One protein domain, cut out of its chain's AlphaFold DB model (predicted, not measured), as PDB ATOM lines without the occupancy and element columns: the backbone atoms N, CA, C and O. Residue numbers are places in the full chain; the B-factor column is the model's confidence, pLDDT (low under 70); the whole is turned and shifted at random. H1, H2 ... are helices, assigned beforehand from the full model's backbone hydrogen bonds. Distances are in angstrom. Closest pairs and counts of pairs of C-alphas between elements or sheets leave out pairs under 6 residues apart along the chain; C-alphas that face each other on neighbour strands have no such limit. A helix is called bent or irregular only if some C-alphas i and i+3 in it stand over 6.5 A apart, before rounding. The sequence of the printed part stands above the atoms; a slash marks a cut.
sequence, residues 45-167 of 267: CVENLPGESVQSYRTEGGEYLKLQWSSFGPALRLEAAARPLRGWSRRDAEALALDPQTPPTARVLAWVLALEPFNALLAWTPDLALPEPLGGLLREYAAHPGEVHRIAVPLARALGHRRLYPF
ATOM      1  N   CYS A  45     -24.142 -43.166  10.274       96.38
ATOM      2  CA  CYS A  45     -24.154 -44.095   9.152       96.38
ATOM      3  C   CYS A  45     -25.348 -45.053   9.251       96.38
ATOM      4  O   CYS A  45     -25.754 -45.426  10.352       96.38
ATOM      5  N   VAL A  46     -25.931 -45.428   8.112       95.62
ATOM      6  CA  VAL A  46     -27.096 -46.324   8.038       95.62
ATOM      7  C   VAL A  46     -26.896 -47.387   6.962       95.62
ATOM      8  O   VAL A  46     -26.390 -47.081   5.884       95.62
ATOM      9  N   GLU A  47     -27.305 -48.623   7.251       93.00
ATOM     10  CA  GLU A  47     -27.304 -49.729   6.288       93.00
ATOM     11  C   GLU A  47     -28.361 -49.440   5.212       93.00
ATOM     12  O   GLU A  47     -29.551 -49.727   5.355       93.00
ATOM     13  N   ASN A  48     -27.949 -48.733   4.167       93.75
ATOM     14  CA  ASN A  48     -28.812 -48.326   3.074       93.75
ATOM     15  C   ASN A  48     -27.981 -48.069   1.819       93.75
ATOM     16  O   ASN A  48     -26.812 -47.700   1.917       93.75
ATOM     17  N   LEU A  49     -28.629 -48.188   0.658       92.94
ATOM     18  CA  LEU A  49     -28.019 -47.843  -0.618       92.94
ATOM     19  C   LEU A  49     -27.769 -46.336  -0.716       92.94
ATOM     20  O   LEU A  49     -28.709 -45.559  -0.492       92.94
ATOM     21  N   PRO A  50     -26.564 -45.911  -1.121       94.31
ATOM     22  CA  PRO A  50     -26.341 -44.536  -1.520       94.31
ATOM     23  C   PRO A  50     -26.994 -44.259  -2.883       94.31
ATOM     24  O   PRO A  50     -27.214 -45.160  -3.705       94.31
ATOM     25  N   GLY A  51     -27.331 -42.998  -3.137       96.00
ATOM     26  CA  GLY A  51     -28.096 -42.585  -4.313       96.00
ATOM     27  C   GLY A  51     -27.433 -42.928  -5.654       96.00
ATOM     28  O   GLY A  51     -28.119 -43.213  -6.641       96.00
ATOM     29  N   GLU A  52     -26.101 -42.937  -5.720       95.31
ATOM     30  CA  GLU A  52     -25.342 -43.405  -6.882       95.31
ATOM     31  C   GLU A  52     -25.526 -44.902  -7.142       95.31
ATOM     32  O   GLU A  52     -25.691 -45.282  -8.304       95.31
ATOM     33  N   SER A  53     -25.592 -45.733  -6.097       93.44
ATOM     34  CA  SER A  53     -25.873 -47.164  -6.230       93.44
ATOM     35  C   SER A  53     -27.297 -47.375  -6.720       93.44
ATOM     36  O   SER A  53     -27.498 -48.106  -7.685       93.44
ATOM     37  N   VAL A  54     -28.280 -46.638  -6.185       95.06
ATOM     38  CA  VAL A  54     -29.663 -46.662  -6.700       95.06
ATOM     39  C   VAL A  54     -29.708 -46.285  -8.189       95.06
ATOM     40  O   VAL A  54     -30.391 -46.940  -8.982       95.06
ATOM     41  N   GLN A  55     -28.969 -45.250  -8.610       95.75
ATOM     42  CA  GLN A  55     -28.890 -44.859 -10.021       95.75
ATOM     43  C   GLN A  55     -28.228 -45.938 -10.888       95.75
ATOM     44  O   GLN A  55     -28.727 -46.211 -11.986       95.75
ATOM     45  N   SER A  56     -27.131 -46.531 -10.414       93.56
ATOM     46  CA  SER A  56     -26.408 -47.597 -11.109       93.56
ATOM     47  C   SER A  56     -27.297 -48.822 -11.291       93.56
ATOM     48  O   SER A  56     -27.518 -49.260 -12.415       93.56
ATOM     49  N   TYR A  57     -27.924 -49.287 -10.214       92.75
ATOM     50  CA  TYR A  57     -28.810 -50.451 -10.171       92.75
ATOM     51  C   TYR A  57     -30.053 -50.287 -11.038       92.75
ATOM     52  O   TYR A  57     -30.429 -51.196 -11.777       92.75
ATOM     53  N   ARG A  58     -30.650 -49.090 -11.055       93.19
ATOM     54  CA  ARG A  58     -31.717 -48.768 -12.011       93.19
ATOM     55  C   ARG A  58     -31.254 -48.888 -13.466       93.19
ATOM     56  O   ARG A  58     -32.043 -49.286 -14.316       93.19
ATOM     57  N   THR A  59     -30.026 -48.465 -13.756       93.75
ATOM     58  CA  THR A  59     -29.474 -48.441 -15.119       93.75
ATOM     59  C   THR A  59     -29.083 -49.842 -15.581       93.75
ATOM     60  O   THR A  59     -29.346 -50.199 -16.725       93.75
ATOM     61  N   GLU A  60     -28.487 -50.630 -14.689       91.38
ATOM     62  CA  GLU A  60     -28.122 -52.025 -14.927       91.38
ATOM     63  C   GLU A  60     -29.364 -52.908 -15.112       91.38
ATOM     64  O   GLU A  60     -29.395 -53.770 -15.990       91.38
ATOM     65  N   GLY A  61     -30.431 -52.634 -14.358       89.50
ATOM     66  CA  GLY A  61     -31.693 -53.349 -14.483       89.50
ATOM     67  C   GLY A  61     -31.611 -54.781 -13.943       89.50
ATOM     68  O   GLY A  61     -30.879 -55.071 -13.002       89.50
ATOM     69  N   GLY A  62     -32.406 -55.689 -14.516       86.50
ATOM     70  CA  GLY A  62     -32.412 -57.098 -14.114       86.50
ATOM     71  C   GLY A  62     -32.844 -57.302 -12.660       86.50
ATOM     72  O   GLY A  62     -33.852 -56.749 -12.216       86.50
ATOM     73  N   GLU A  63     -32.081 -58.101 -11.920       80.38
ATOM     74  CA  GLU A  63     -32.391 -58.483 -10.535       80.38
ATOM     75  C   GLU A  63     -32.287 -57.319  -9.553       80.38
ATOM     76  O   GLU A  63     -33.012 -57.287  -8.559       80.38
ATOM     77  N   TYR A  64     -31.495 -56.295  -9.874       83.25
ATOM     78  CA  TYR A  64     -31.445 -55.077  -9.072       83.25
ATOM     79  C   TYR A  64     -32.792 -54.340  -9.022       83.25
ATOM     80  O   TYR A  64     -33.069 -53.603  -8.078       83.25
ATOM     81  N   LEU A  65     -33.682 -54.552 -10.000       85.12
ATOM     82  CA  LEU A  65     -35.037 -53.990  -9.958       85.12
ATOM     83  C   LEU A  65     -35.963 -54.736  -8.990       85.12
ATOM     84  O   LEU A  65     -37.045 -54.236  -8.682       85.12
ATOM     85  N   LYS A  66     -35.557 -55.922  -8.528       82.38
ATOM     86  CA  LYS A  66     -36.310 -56.749  -7.582       82.38
ATOM     87  C   LYS A  66     -35.851 -56.561  -6.138       82.38
ATOM     88  O   LYS A  66     -36.388 -57.238  -5.268       82.38
ATOM     89  N   LEU A  67     -34.898 -55.664  -5.869       80.12
ATOM     90  CA  LEU A  67     -34.447 -55.384  -4.507       80.12
ATOM     91  C   LEU A  67     -35.619 -54.913  -3.641       80.12
ATOM     92  O   LEU A  67     -36.209 -53.857  -3.879       80.12
ATOM     93  N   GLN A  68     -35.967 -55.737  -2.652       74.62
ATOM     94  CA  GLN A  68     -37.048 -55.463  -1.699       74.62
ATOM     95  C   GLN A  68     -36.532 -54.920  -0.367       74.62
ATOM     96  O   GLN A  68     -37.283 -54.297   0.379       74.62
ATOM     97  N   TRP A  69     -35.259 -55.163  -0.074       72.44
ATOM     98  CA  TRP A  69     -34.543 -54.609   1.064       72.44
ATOM     99  C   TRP A  69     -33.895 -53.273   0.660       72.44
ATOM    100  O   TRP A  69     -33.679 -53.028  -0.528       72.44
ATOM    101  N   SER A  70     -33.597 -52.404   1.634       82.69
ATOM    102  CA  SER A  70     -33.157 -51.000   1.462       82.69
ATOM    103  C   SER A  70     -34.234 -50.004   0.988       82.69
ATOM    104  O   SER A  70     -35.403 -50.332   0.773       82.69
ATOM    105  N   SER A  71     -33.830 -48.742   0.801       89.81
ATOM    106  CA  SER A  71     -34.673 -47.672   0.271       89.81
ATOM    107  C   SER A  71     -34.807 -47.641  -1.258       89.81
ATOM    108  O   SER A  71     -35.320 -46.645  -1.768       89.81
ATOM    109  N   PHE A  72     -34.370 -48.664  -2.009       93.69
ATOM    110  CA  PHE A  72     -34.374 -48.656  -3.484       93.69
ATOM    111  C   PHE A  72     -35.748 -48.298  -4.085       93.69
ATOM    112  O   PHE A  72     -35.895 -47.285  -4.772       93.69
ATOM    113  N   GLY A  73     -36.783 -49.088  -3.780       94.06
ATOM    114  CA  GLY A  73     -38.150 -48.852  -4.259       94.06
ATOM    115  C   GLY A  73     -38.713 -47.481  -3.842       94.06
ATOM    116  O   GLY A  73     -39.157 -46.719  -4.711       94.06
ATOM    117  N   PRO A  74     -38.669 -47.120  -2.543       95.75
ATOM    118  CA  PRO A  74     -39.063 -45.793  -2.073       95.75
ATOM    119  C   PRO A  74     -38.335 -44.635  -2.770       95.75
ATOM    120  O   PRO A  74     -38.987 -43.662  -3.156       95.75
ATOM    121  N   ALA A  75     -37.019 -44.742  -2.992       97.31
ATOM    122  CA  ALA A  75     -36.228 -43.719  -3.675       97.31
ATOM    123  C   ALA A  75     -36.739 -43.487  -5.102       97.31
ATOM    124  O   ALA A  75     -36.992 -42.346  -5.485       97.31
ATOM    125  N   LEU A  76     -36.980 -44.559  -5.867       96.94
ATOM    126  CA  LEU A  76     -37.515 -44.456  -7.227       96.94
ATOM    127  C   LEU A  76     -38.925 -43.852  -7.264       96.94
ATOM    128  O   LEU A  76     -39.222 -43.031  -8.135       96.94
ATOM    129  N   ARG A  77     -39.791 -44.229  -6.315       97.38
ATOM    130  CA  ARG A  77     -41.168 -43.719  -6.227       97.38
ATOM    131  C   ARG A  77     -41.202 -42.224  -5.899       97.38
ATOM    132  O   ARG A  77     -41.950 -41.483  -6.536       97.38
ATOM    133  N   LEU A  78     -40.392 -41.776  -4.940       98.38
ATOM    134  CA  LEU A  78     -40.277 -40.361  -4.573       98.38
ATOM    135  C   LEU A  78     -39.668 -39.535  -5.710       98.38
ATOM    136  O   LEU A  78     -40.184 -38.473  -6.057       98.38
ATOM    137  N   GLU A  79     -38.606 -40.045  -6.330       98.38
ATOM    138  CA  GLU A  79     -37.918 -39.381  -7.434       98.38
ATOM    139  C   GLU A  79     -38.848 -39.169  -8.636       98.38
ATOM    140  O   GLU A  79     -38.940 -38.057  -9.156       98.38
ATOM    141  N   ALA A  80     -39.637 -40.183  -9.004       98.06
ATOM    142  CA  ALA A  80     -40.637 -40.073 -10.064       98.06
ATOM    143  C   ALA A  80     -41.673 -38.958  -9.810       98.06
ATOM    144  O   ALA A  80     -42.088 -38.286 -10.756       98.06
ATOM    145  N   ALA A  81     -42.061 -38.724  -8.552       98.12
ATOM    146  CA  ALA A  81     -42.959 -37.631  -8.180       98.12
ATOM    147  C   ALA A  81     -42.267 -36.255  -8.163       98.12
ATOM    148  O   ALA A  81     -42.919 -35.238  -8.398       98.12
ATOM    149  N   ALA A  82     -40.958 -36.204  -7.902       97.94
ATOM    150  CA  ALA A  82     -40.187 -34.962  -7.857       97.94
ATOM    151  C   ALA A  82     -39.703 -34.486  -9.237       97.94
ATOM    152  O   ALA A  82     -39.589 -33.278  -9.455       97.94
ATOM    153  N   ARG A  83     -39.447 -35.397 -10.186       97.25
ATOM    154  CA  ARG A  83     -38.881 -35.061 -11.506       97.25
ATOM    155  C   ARG A  83     -39.701 -34.045 -12.324       97.25
ATOM    156  O   ARG A  83     -39.091 -33.184 -12.955       97.25
ATOM    157  N   PRO A  84     -41.048 -34.043 -12.298       97.38
ATOM    158  CA  PRO A  84     -41.832 -32.988 -12.950       97.38
ATOM    159  C   PRO A  84     -41.662 -31.600 -12.310       97.38
ATOM    160  O   PRO A  84     -41.925 -30.589 -12.957       97.38
ATOM    161  N   LEU A  85     -41.236 -31.531 -11.044       96.38
ATOM    162  CA  LEU A  85     -41.054 -30.276 -10.313       96.38
ATOM    163  C   LEU A  85     -39.690 -29.642 -10.611       96.38
ATOM    164  O   LEU A  85     -39.584 -28.413 -10.658       96.38
ATOM    165  N   ARG A  86     -38.639 -30.454 -10.785       96.12
ATOM    166  CA  ARG A  86     -37.261 -30.017 -11.070       96.12
ATOM    167  C   ARG A  86     -36.520 -31.067 -11.903       96.12
ATOM    168  O   ARG A  86     -36.613 -32.256 -11.630       96.12
ATOM    169  N   GLY A  87     -35.726 -30.608 -12.872       94.00
ATOM    170  CA  GLY A  87     -34.959 -31.458 -13.794       94.00
ATOM    171  C   GLY A  87     -33.470 -31.595 -13.461       94.00
ATOM    172  O   GLY A  87     -32.662 -31.668 -14.382       94.00
ATOM    173  N   TRP A  88     -33.082 -31.555 -12.183       98.12
ATOM    174  CA  TRP A  88     -31.675 -31.716 -11.794       98.12
ATOM    175  C   TRP A  88     -31.185 -33.139 -12.065       98.12
ATOM    176  O   TRP A  88     -31.924 -34.106 -11.866       98.12
ATOM    177  N   SER A  89     -29.927 -33.278 -12.491       98.12
ATOM    178  CA  SER A  89     -29.275 -34.589 -12.485       98.12
ATOM    179  C   SER A  89     -29.084 -35.065 -11.040       98.12
ATOM    180  O   SER A  89     -29.032 -34.243 -10.126       98.12
ATOM    181  N   ARG A  90     -28.923 -36.377 -10.816       98.00
ATOM    182  CA  ARG A  90     -28.658 -36.931  -9.470       98.00
ATOM    183  C   ARG A  90     -27.471 -36.233  -8.793       98.00
ATOM    184  O   ARG A  90     -27.556 -35.854  -7.631       98.00
ATOM    185  N   ARG A  91     -26.384 -36.017  -9.542       98.12
ATOM    186  CA  ARG A  91     -25.161 -35.373  -9.046       98.12
ATOM    187  C   ARG A  91     -25.370 -33.899  -8.706       98.12
ATOM    188  O   ARG A  91     -24.901 -33.453  -7.665       98.12
ATOM    189  N   ASP A  92     -26.071 -33.154  -9.562       98.50
ATOM    190  CA  ASP A  92     -26.367 -31.741  -9.287       98.50
ATOM    191  C   ASP A  92     -27.317 -31.606  -8.096       98.50
ATOM    192  O   ASP A  92     -27.156 -30.712  -7.268       98.50
ATOM    193  N   ALA A  93     -28.285 -32.517  -7.982       98.62
ATOM    194  CA  ALA A  93     -29.210 -32.576  -6.864       98.62
ATOM    195  C   ALA A  93     -28.477 -32.871  -5.546       98.62
ATOM    196  O   ALA A  93     -28.696 -32.172  -4.566       98.62
ATOM    197  N   GLU A  94     -27.537 -33.815  -5.519       98.38
ATOM    198  CA  GLU A  94     -26.704 -34.064  -4.336       98.38
ATOM    199  C   GLU A  94     -25.876 -32.826  -3.947       98.38
ATOM    200  O   GLU A  94     -25.879 -32.414  -2.785       98.38
ATOM    201  N   ALA A  95     -25.220 -32.180  -4.916       98.31
ATOM    202  CA  ALA A  95     -24.445 -30.965  -4.661       98.31
ATOM    203  C   ALA A  95     -25.318 -29.838  -4.077       98.31
ATOM    204  O   ALA A  95     -24.936 -29.201  -3.095       98.31
ATOM    205  N   LEU A  96     -26.521 -29.637  -4.628       98.44
ATOM    206  CA  LEU A  96     -27.508 -28.694  -4.096       98.44
ATOM    207  C   LEU A  96     -27.970 -29.087  -2.690       98.44
ATOM    208  O   LEU A  96     -28.116 -28.227  -1.826       98.44
ATOM    209  N   ALA A  97     -28.203 -30.370  -2.430       98.31
ATOM    210  CA  ALA A  97     -28.676 -30.826  -1.131       98.31
ATOM    211  C   ALA A  97     -27.622 -30.646  -0.023       98.31
ATOM    212  O   ALA A  97     -27.982 -30.396   1.131       98.31
ATOM    213  N   LEU A  98     -26.335 -30.703  -0.378       97.31
ATOM    214  CA  LEU A  98     -25.204 -30.464   0.520       97.31
ATOM    215  C   LEU A  98     -24.900 -28.975   0.736       97.31
ATOM    216  O   LEU A  98     -24.382 -28.609   1.794       97.31
ATOM    217  N   ASP A  99     -25.246 -28.108  -0.217       97.75
ATOM    218  CA  ASP A  99     -25.002 -26.668  -0.110       97.75
ATOM    219  C   ASP A  99     -25.808 -26.057   1.059       97.75
ATOM    220  O   ASP A  99     -27.043 -26.114   1.054       97.75
ATOM    221  N   PRO A 100     -25.167 -25.455   2.085       95.56
ATOM    222  CA  PRO A 100     -25.862 -24.778   3.181       95.56
ATOM    223  C   PRO A 100     -26.840 -23.680   2.750       95.56
ATOM    224  O   PRO A 100     -27.775 -23.399   3.494       95.56
ATOM    225  N   GLN A 101     -26.645 -23.069   1.584       97.00
ATOM    226  CA  GLN A 101     -27.475 -21.964   1.103       97.00
ATOM    227  C   GLN A 101     -28.766 -22.429   0.423       97.00
ATOM    228  O   GLN A 101     -29.664 -21.621   0.184       97.00
ATOM    229  N   THR A 102     -28.903 -23.727   0.138       97.94
ATOM    230  CA  THR A 102     -30.110 -24.267  -0.492       97.94
ATOM    231  C   THR A 102     -31.340 -24.090   0.410       97.94
ATOM    232  O   THR A 102     -31.338 -24.583   1.549       97.94
ATOM    233  N   PRO A 103     -32.417 -23.439  -0.082       96.94
ATOM    234  CA  PRO A 103     -33.649 -23.248   0.682       96.94
ATOM    235  C   PRO A 103     -34.282 -24.578   1.126       96.94
ATOM    236  O   PRO A 103     -34.163 -25.562   0.395       96.94
ATOM    237  N   PRO A 104     -35.029 -24.628   2.247       96.00
ATOM    238  CA  PRO A 104     -35.555 -25.880   2.807       96.00
ATOM    239  C   PRO A 104     -36.317 -26.763   1.805       96.00
ATOM    240  O   PRO A 104     -35.948 -27.916   1.592       96.00
ATOM    241  N   THR A 105     -37.316 -26.216   1.100       96.69
ATOM    242  CA  THR A 105     -38.077 -26.957   0.074       96.69
ATOM    243  C   THR A 105     -37.182 -27.473  -1.051       96.69
ATOM    244  O   THR A 105     -37.341 -28.602  -1.511       96.69
ATOM    245  N   ALA A 106     -36.225 -26.653  -1.496       97.69
ATOM    246  CA  ALA A 106     -35.287 -27.036  -2.542       97.69
ATOM    247  C   ALA A 106     -34.337 -28.142  -2.064       97.69
ATOM    248  O   ALA A 106     -34.048 -29.038  -2.846       97.69
ATOM    249  N   ARG A 107     -33.918 -28.131  -0.792       98.25
ATOM    250  CA  ARG A 107     -33.047 -29.154  -0.194       98.25
ATOM    251  C   ARG A 107     -33.737 -30.509  -0.120       98.25
ATOM    252  O   ARG A 107     -33.127 -31.512  -0.466       98.25
ATOM    253  N   VAL A 108     -35.012 -30.541   0.269       98.38
ATOM    254  CA  VAL A 108     -35.798 -31.784   0.270       98.38
ATOM    255  C   VAL A 108     -35.942 -32.335  -1.148       98.38
ATOM    256  O   VAL A 108     -35.652 -33.505  -1.377       98.38
ATOM    257  N   LEU A 109     -36.313 -31.492  -2.119       98.38
ATOM    258  CA  LEU A 109     -36.381 -31.896  -3.530       98.38
ATOM    259  C   LEU A 109     -35.028 -32.381  -4.062       98.38
ATOM    260  O   LEU A 109     -34.979 -33.343  -4.824       98.38
ATOM    261  N   ALA A 110     -33.946 -31.724  -3.656       98.69
ATOM    262  CA  ALA A 110     -32.592 -32.068  -4.047       98.69
ATOM    263  C   ALA A 110     -32.196 -33.449  -3.501       98.69
ATOM    264  O   ALA A 110     -31.742 -34.285  -4.271       98.69
ATOM    265  N   TRP A 111     -32.478 -33.758  -2.231       98.69
ATOM    266  CA  TRP A 111     -32.249 -35.105  -1.697       98.69
ATOM    267  C   TRP A 111     -33.112 -36.180  -2.368       98.69
ATOM    268  O   TRP A 111     -32.615 -37.257  -2.691       98.69
ATOM    269  N   VAL A 112     -34.384 -35.886  -2.660       98.62
ATOM    270  CA  VAL A 112     -35.248 -36.821  -3.399       98.62
ATOM    271  C   VAL A 112     -34.691 -37.112  -4.799       98.62
ATOM    272  O   VAL A 112     -34.614 -38.271  -5.203       98.62
ATOM    273  N   LEU A 113     -34.263 -36.082  -5.536       98.69
ATOM    274  CA  LEU A 113     -33.672 -36.233  -6.873       98.69
ATOM    275  C   LEU A 113     -32.254 -36.821  -6.841       98.69
ATOM    276  O   LEU A 113     -31.810 -37.406  -7.831       98.69
ATOM    277  N   ALA A 114     -31.568 -36.720  -5.703       98.56
ATOM    278  CA  ALA A 114     -30.322 -37.425  -5.433       98.56
ATOM    279  C   ALA A 114     -30.530 -38.922  -5.139       98.56
ATOM    280  O   ALA A 114     -29.536 -39.626  -5.005       98.56
ATOM    281  N   LEU A 115     -31.782 -39.412  -5.109       98.31
ATOM    282  CA  LEU A 115     -32.169 -40.788  -4.757       98.31
ATOM    283  C   LEU A 115     -31.870 -41.152  -3.293       98.31
ATOM    284  O   LEU A 115     -31.641 -42.311  -2.968       98.31
ATOM    285  N   GLU A 116     -31.930 -40.158  -2.408       98.19
ATOM    286  CA  GLU A 116     -31.515 -40.234  -1.005       98.19
ATOM    287  C   GLU A 116     -32.704 -39.935  -0.069       98.19
ATOM    288  O   GLU A 116     -32.801 -38.857   0.533       98.19
ATOM    289  N   PRO A 117     -33.681 -40.852   0.047       97.81
ATOM    290  CA  PRO A 117     -34.960 -40.553   0.684       97.81
ATOM    291  C   PRO A 117     -34.842 -40.342   2.202       97.81
ATOM    292  O   PRO A 117     -35.565 -39.518   2.761       97.81
ATOM    293  N   PHE A 118     -33.893 -40.992   2.881       98.19
ATOM    294  CA  PHE A 118     -33.632 -40.737   4.302       98.19
ATOM    295  C   PHE A 118     -33.036 -39.351   4.558       98.19
ATOM    296  O   PHE A 118     -33.406 -38.684   5.524       98.19
ATOM    297  N   ASN A 119     -32.173 -38.871   3.664       98.56
ATOM    298  CA  ASN A 119     -31.671 -37.503   3.728       98.56
ATOM    299  C   ASN A 119     -32.764 -36.474   3.403       98.56
ATOM    300  O   ASN A 119     -32.814 -35.402   4.015       98.56
ATOM    301  N   ALA A 120     -33.706 -36.821   2.518       98.31
ATOM    302  CA  ALA A 120     -34.904 -36.017   2.302       98.31
ATOM    303  C   ALA A 120     -35.759 -35.927   3.576       98.31
ATOM    304  O   ALA A 120     -36.194 -34.831   3.924       98.31
ATOM    305  N   LEU A 121     -35.940 -37.034   4.311       97.94
ATOM    306  CA  LEU A 121     -36.626 -37.035   5.610       97.94
ATOM    307  C   LEU A 121     -35.896 -36.212   6.671       97.94
ATOM    308  O   LEU A 121     -36.550 -35.497   7.427       97.94
ATOM    309  N   LEU A 122     -34.564 -36.280   6.728       98.38
ATOM    310  CA  LEU A 122     -33.769 -35.464   7.646       98.38
ATOM    311  C   LEU A 122     -34.018 -33.966   7.410       98.38
ATOM    312  O   LEU A 122     -34.280 -33.232   8.366       98.38
ATOM    313  N   ALA A 123     -34.009 -33.543   6.142       97.50
ATOM    314  CA  ALA A 123     -34.224 -32.159   5.726       97.50
ATOM    315  C   ALA A 123     -35.696 -31.698   5.763       97.50
ATOM    316  O   ALA A 123     -35.952 -30.495   5.700       97.50
ATOM    317  N   TRP A 124     -36.656 -32.624   5.825       97.94
ATOM    318  CA  TRP A 124     -38.085 -32.326   5.770       97.94
ATOM    319  C   TRP A 124     -38.729 -32.266   7.157       97.94
ATOM    320  O   TRP A 124     -38.398 -33.031   8.064       97.94
ATOM    321  N   THR A 125     -39.709 -31.378   7.297       93.44
ATOM    322  CA  THR A 125     -40.579 -31.268   8.469       93.44
ATOM    323  C   THR A 125     -42.046 -31.222   8.022       93.44
ATOM    324  O   THR A 125     -42.325 -30.751   6.918       93.44
ATOM    325  N   PRO A 126     -43.013 -31.689   8.838       87.19
ATOM    326  CA  PRO A 126     -44.427 -31.730   8.442       87.19
ATOM    327  C   PRO A 126     -45.054 -30.382   8.056       87.19
ATOM    328  O   PRO A 126     -46.014 -30.355   7.289       87.19
ATOM    329  N   ASP A 127     -44.529 -29.275   8.578       91.19
ATOM    330  CA  ASP A 127     -44.936 -27.904   8.255       91.19
ATOM    331  C   ASP A 127     -44.366 -27.401   6.917       91.19
ATOM    332  O   ASP A 127     -44.904 -26.462   6.324       91.19
ATOM    333  N   LEU A 128     -43.322 -28.051   6.390       95.31
ATOM    334  CA  LEU A 128     -42.758 -27.742   5.085       95.31
ATOM    335  C   LEU A 128     -43.650 -28.314   3.977       95.31
ATOM    336  O   LEU A 128     -43.528 -29.476   3.574       95.31
ATOM    337  N   ALA A 129     -44.545 -27.471   3.466       93.50
ATOM    338  CA  ALA A 129     -45.449 -27.828   2.382       93.50
ATOM    339  C   ALA A 129     -44.679 -28.219   1.107       93.50
ATOM    340  O   ALA A 129     -43.869 -27.451   0.580       93.50
ATOM    341  N   LEU A 130     -44.980 -29.411   0.589       96.00
ATOM    342  CA  LEU A 130     -44.501 -29.911  -0.697       96.00
ATOM    343  C   LEU A 130     -45.685 -30.097  -1.653       96.00
ATOM    344  O   LEU A 130     -46.778 -30.438  -1.195       96.00
ATOM    345  N   PRO A 131     -45.495 -29.912  -2.972       95.44
ATOM    346  CA  PRO A 131     -46.529 -30.223  -3.953       95.44
ATOM    347  C   PRO A 131     -46.956 -31.694  -3.887       95.44
ATOM    348  O   PRO A 131     -46.131 -32.582  -3.668       95.44
ATOM    349  N   GLU A 132     -48.235 -31.970  -4.126       95.75
ATOM    350  CA  GLU A 132     -48.712 -33.343  -4.319       95.75
ATOM    351  C   GLU A 132     -48.350 -33.856  -5.727       95.75
ATOM    352  O   GLU A 132     -48.306 -33.058  -6.668       95.75
ATOM    353  N   PRO A 133     -48.080 -35.167  -5.904       96.62
ATOM    354  CA  PRO A 133     -48.191 -36.245  -4.908       96.62
ATOM    355  C   PRO A 133     -46.966 -36.405  -3.984       96.62
ATOM    356  O   PRO A 133     -46.958 -37.283  -3.122       96.62
ATOM    357  N   LEU A 134     -45.909 -35.604  -4.163       97.75
ATOM    358  CA  LEU A 134     -44.653 -35.771  -3.421       97.75
ATOM    359  C   LEU A 134     -44.842 -35.608  -1.905       97.75
ATOM    360  O   LEU A 134     -44.303 -36.402  -1.139       97.75
ATOM    361  N   GLY A 135     -45.620 -34.612  -1.469       97.06
ATOM    362  CA  GLY A 135     -45.920 -34.401  -0.050       97.06
ATOM    363  C   GLY A 135     -46.601 -35.606   0.609       97.06
ATOM    364  O   GLY A 135     -46.209 -36.020   1.700       97.06
ATOM    365  N   GLY A 136     -47.587 -36.213  -0.057       97.12
ATOM    366  CA  GLY A 136     -48.231 -37.448   0.383       97.12
ATOM    367  C   GLY A 136     -47.261 -38.621   0.498       97.12
ATOM    368  O   GLY A 136     -47.223 -39.276   1.538       97.12
ATOM    369  N   LEU A 137     -46.432 -38.840  -0.525       97.88
ATOM    370  CA  LEU A 137     -45.441 -39.919  -0.535       97.88
ATOM    371  C   LEU A 137     -44.388 -39.764   0.564       97.88
ATOM    372  O   LEU A 137     -43.998 -40.746   1.186       97.88
ATOM    373  N   LEU A 138     -43.936 -38.536   0.828       97.25
ATOM    374  CA  LEU A 138     -42.944 -38.294   1.871       97.25
ATOM    375  C   LEU A 138     -43.534 -38.491   3.273       97.25
ATOM    376  O   LEU A 138     -42.843 -39.008   4.143       97.25
ATOM    377  N   ARG A 139     -44.815 -38.158   3.482       97.25
ATOM    378  CA  ARG A 139     -45.535 -38.487   4.727       97.25
ATOM    379  C   ARG A 139     -45.699 -39.992   4.922       97.25
ATOM    380  O   ARG A 139     -45.491 -40.471   6.030       97.25
ATOM    381  N   GLU A 140     -46.057 -40.719   3.864       96.69
ATOM    382  CA  GLU A 140     -46.130 -42.188   3.879       96.69
ATOM    383  C   GLU A 140     -44.771 -42.782   4.269       96.69
ATOM    384  O   GLU A 140     -44.693 -43.602   5.180       96.69
ATOM    385  N   TYR A 141     -43.696 -42.305   3.638       96.56
ATOM    386  CA  TYR A 141     -42.339 -42.751   3.929       96.56
ATOM    387  C   TYR A 141     -41.916 -42.407   5.367       96.56
ATOM    388  O   TYR A 141     -41.441 -43.272   6.093       96.56
ATOM    389  N   ALA A 142     -42.187 -41.184   5.835       96.00
ATOM    390  CA  ALA A 142     -41.885 -40.744   7.199       96.00
ATOM    391  C   ALA A 142     -42.594 -41.566   8.292       96.00
ATOM    392  O   ALA A 142     -42.102 -41.628   9.416       96.00
ATOM    393  N   ALA A 143     -43.743 -42.175   7.984       95.25
ATOM    394  CA  ALA A 143     -44.529 -42.965   8.932       95.25
ATOM    395  C   ALA A 143     -44.031 -44.413   9.098       95.25
ATOM    396  O   ALA A 143     -44.576 -45.157   9.917       95.25
ATOM    397  N   HIS A 144     -43.023 -44.841   8.332       94.81
ATOM    398  CA  HIS A 144     -42.504 -46.200   8.424       94.81
ATOM    399  C   HIS A 144     -41.864 -46.451   9.805       94.81
ATOM    400  O   HIS A 144     -41.049 -45.650  10.267       94.81
ATOM    401  N   PRO A 145     -42.156 -47.579  10.477       94.19
ATOM    402  CA  PRO A 145     -41.759 -47.797  11.870       94.19
ATOM    403  C   PRO A 145     -40.285 -48.190  12.060       94.19
ATOM    404  O   PRO A 145     -39.927 -48.635  13.146       94.19
ATOM    405  N   GLY A 146     -39.451 -48.047  11.027       94.38
ATOM    406  CA  GLY A 146     -38.091 -48.588  10.990       94.38
ATOM    407  C   GLY A 146     -37.076 -47.758  11.778       94.38
ATOM    408  O   GLY A 146     -37.249 -46.561  12.003       94.38
ATOM    409  N   GLU A 147     -35.971 -48.391  12.137       95.12
ATOM    410  CA  GLU A 147     -34.845 -47.859  12.907       95.12
ATOM    411  C   GLU A 147     -34.228 -46.607  12.284       95.12
ATOM    412  O   GLU A 147     -33.964 -45.640  12.996       95.12
ATOM    413  N   VAL A 148     -34.087 -46.540  10.959       96.19
ATOM    414  CA  VAL A 148     -33.570 -45.322  10.318       96.19
ATOM    415  C   VAL A 148     -34.529 -44.142  10.527       96.19
ATOM    416  O   VAL A 148     -34.091 -43.032  10.825       96.19
ATOM    417  N   HIS A 149     -35.841 -44.384  10.456       96.69
ATOM    418  CA  HIS A 149     -36.876 -43.358  10.627       96.69
ATOM    419  C   HIS A 149     -36.984 -42.878  12.078       96.69
ATOM    420  O   HIS A 149     -37.229 -41.698  12.319       96.69
ATOM    421  N   ARG A 150     -36.814 -43.790  13.042       96.62
ATOM    422  CA  ARG A 150     -37.114 -43.546  14.464       96.62
ATOM    423  C   ARG A 150     -35.886 -43.390  15.359       96.62
ATOM    424  O   ARG A 150     -36.024 -42.918  16.482       96.62
ATOM    425  N   ILE A 151     -34.699 -43.748  14.876       97.19
ATOM    426  CA  ILE A 151     -33.424 -43.582  15.586       97.19
ATOM    427  C   ILE A 151     -32.490 -42.675  14.787       97.19
ATOM    428  O   ILE A 151     -32.156 -41.593  15.262       97.19
ATOM    429  N   ALA A 152     -32.098 -43.070  13.572       97.69
ATOM    430  CA  ALA A 152     -31.040 -42.367  12.840       97.69
ATOM    431  C   ALA A 152     -31.441 -40.940  12.427       97.69
ATOM    432  O   ALA A 152     -30.701 -39.996  12.697       97.69
ATOM    433  N   VAL A 153     -32.624 -40.758  11.823       98.00
ATOM    434  CA  VAL A 153     -33.128 -39.432  11.422       98.00
ATOM    435  C   VAL A 153     -33.313 -38.503  12.638       98.00
ATOM    436  O   VAL A 153     -32.799 -37.382  12.591       98.00
ATOM    437  N   PRO A 154     -33.982 -38.915  13.740       97.62
ATOM    438  CA  PRO A 154     -34.085 -38.088  14.943       97.62
ATOM    439  C   PRO A 154     -32.732 -37.743  15.568       97.62
ATOM    440  O   PRO A 154     -32.520 -36.583  15.913       97.62
ATOM    441  N   LEU A 155     -31.808 -38.707  15.662       98.44
ATOM    442  CA  LEU A 155     -30.461 -38.488  16.195       98.44
ATOM    443  C   LEU A 155     -29.693 -37.455  15.365       98.44
ATOM    444  O   LEU A 155     -29.200 -36.466  15.902       98.44
ATOM    445  N   ALA A 156     -29.637 -37.647  14.046       98.50
ATOM    446  CA  ALA A 156     -28.968 -36.725  13.137       98.50
ATOM    447  C   ALA A 156     -29.576 -35.316  13.208       98.50
ATOM    448  O   ALA A 156     -28.845 -34.325  13.187       98.50
ATOM    449  N   ARG A 157     -30.902 -35.208  13.356       97.44
ATOM    450  CA  ARG A 157     -31.584 -33.921  13.536       97.44
ATOM    451  C   ARG A 157     -31.220 -33.257  14.866       97.44
ATOM    452  O   ARG A 157     -30.935 -32.062  14.863       97.44
ATOM    453  N   ALA A 158     -31.206 -34.007  15.969       98.00
ATOM    454  CA  ALA A 158     -30.831 -33.498  17.292       98.00
ATOM    455  C   ALA A 158     -29.386 -32.970  17.314       98.00
ATOM    456  O   ALA A 158     -29.112 -31.920  17.892       98.00
ATOM    457  N   LEU A 159     -28.485 -33.641  16.593       98.25
ATOM    458  CA  LEU A 159     -27.078 -33.258  16.458       98.25
ATOM    459  C   LEU A 159     -26.819 -32.193  15.376       98.25
ATOM    460  O   LEU A 159     -25.677 -31.783  15.170       98.25
ATOM    461  N   GLY A 160     -27.853 -31.734  14.662       97.12
ATOM    462  CA  GLY A 160     -27.715 -30.733  13.602       97.12
ATOM    463  C   GLY A 160     -26.952 -31.225  12.367       97.12
ATOM    464  O   GLY A 160     -26.411 -30.416  11.606       97.12
ATOM    465  N   HIS A 161     -26.889 -32.539  12.148       97.69
ATOM    466  CA  HIS A 161     -26.302 -33.109  10.944       97.69
ATOM    467  C   HIS A 161     -27.125 -32.748   9.710       97.69
ATOM    468  O   HIS A 161     -28.350 -32.643   9.739       97.69
ATOM    469  N   ARG A 162     -26.428 -32.583   8.585       95.25
ATOM    470  CA  ARG A 162     -27.053 -32.252   7.295       95.25
ATOM    471  C   ARG A 162     -27.346 -33.468   6.433       95.25
ATOM    472  O   ARG A 162     -28.086 -33.346   5.459       95.25
ATOM    473  N   ARG A 163     -26.732 -34.601   6.774       97.62
ATOM    474  CA  ARG A 163     -26.912 -35.871   6.091       97.62
ATOM    475  C   ARG A 163     -26.703 -37.048   7.036       97.62
ATOM    476  O   ARG A 163     -25.926 -36.957   7.985       97.62
ATOM    477  N   LEU A 164     -27.378 -38.133   6.710       98.25
ATOM    478  CA  LEU A 164     -27.017 -39.498   7.033       98.25
ATOM    479  C   LEU A 164     -26.051 -40.021   5.965       98.25
ATOM    480  O   LEU A 164     -26.022 -39.515   4.840       98.25
ATOM    481  N   TYR A 165     -25.282 -41.036   6.334       97.00
ATOM    482  CA  TYR A 165     -24.295 -41.677   5.475       97.00
ATOM    483  C   TYR A 165     -24.737 -43.115   5.181       97.00
ATOM    484  O   TYR A 165     -24.536 -43.994   6.020       97.00
ATOM    485  N   PRO A 166     -25.377 -43.375   4.032       94.56
ATOM    486  CA  PRO A 166     -25.557 -44.739   3.556       94.56
ATOM    487  C   PRO A 166     -24.171 -45.352   3.325       94.56
ATOM    488  O   PRO A 166     -23.321 -44.702   2.718       94.56
ATOM    489  N   PHE A 167     -23.921 -46.549   3.847       90.44
ATOM    490  CA  PHE A 167     -22.597 -47.182   3.751       90.44
ATOM    491  C   PHE A 167     -22.639 -48.611   3.214       90.44
ATOM    492  O   PHE A 167     -21.621 -49.289   3.240       90.44
TER     493      PHE A 167
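Overview. This is residues 45 to 167 of the 267 residues of an uncharacterized protein of Deinococcus sp. SDU3-2 (UniProt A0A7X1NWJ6). Four helices, H4, H5, H6 and H8, pack one on the next in a bent row with H5 and H6 in the middle; H3 packs on one side of H5, and H7 packs on H3. H1 and H2 meet at a corner at one end of the longest axis, and the two ends of the printed part lie side by side, residues 45 to 46 paired with residues 165 to 166, parallel. The printed part has 123 residues with eight named helices, H1 to H8 in order along the chain, and no named strand; its class is all helix. It is compact, with a radius of gyration of the C-alphas of 13.3 A and spans of 38 by 31 by 25 A.

Arrangement. H1, residues 51 to 60, and H2, residues 62 to 66, touch only at the corner, the closest C-alphas being those of Tyr 57 and Tyr 64, 5.4 A apart. H2 and H3, residues 72 to 82, are near each other, with 5 pairs of C-alphas within 10 A. H1 and H4, residues 90 to 98, only just touch, with 3 pairs of C-alphas within 8 A, the closest those of Gly 51 and Arg 90 at 7.7 A. H4 and H5, residues 104 to 113, form a helical hairpin at a shallow tilt of 31 degrees, with the closest C-alphas, of Ala 93 and Ala 110, 4.4 A apart. H5 touches H3 at a steep tilt of 53 degrees, the closest C-alphas being Glu 79 and Leu 113 at 5.3 A. H5 and H6, residues 117 to 123, form a second helical hairpin at a shallow tilt of 12 degrees, closest at the C-alphas of Val 108 and Ala 120, 4.8 A. H7, residues 134 to 142, touches H3 at a shallow tilt of 26 degrees, opposite ways, with the closest C-alphas, of Ala 81 and Leu 134, 5.4 A apart. H8, residues 147 to 158, touches H6 at a shallow tilt of 28 degrees, the same way; the closest C-alphas, of Leu 122 and Val 153, are 5.5 A apart. In H1, H3, H4, H5, H6 and H7 every O i to N i+4 pair is within hydrogen-bond range; in H8 it is 6 of 8, and in H2 0 of 1, beside 2 of 2 O i to N i+3 pairs.

Along the chain. H1 begins at C-alpha 51, (-28.096, -42.585, -4.313), and is 14.2 A long. H2 has five residues. H3 is 15.5 A, H4 12.4 A, H5 14.3 A, H6 9.8 A and H7 12.0 A long. H8, 15.5 A, ends at C-alpha 158, (-30.831, -33.498, 17.292).

Size, cuts and confidence. The C-alphas farthest apart, of Gly 62 and Ala 158, are 39.3 A apart. The printed part has no cut, and no link between helices is long. The mean pLDDT of the printed part is 95.2, and no printed residue is under 70.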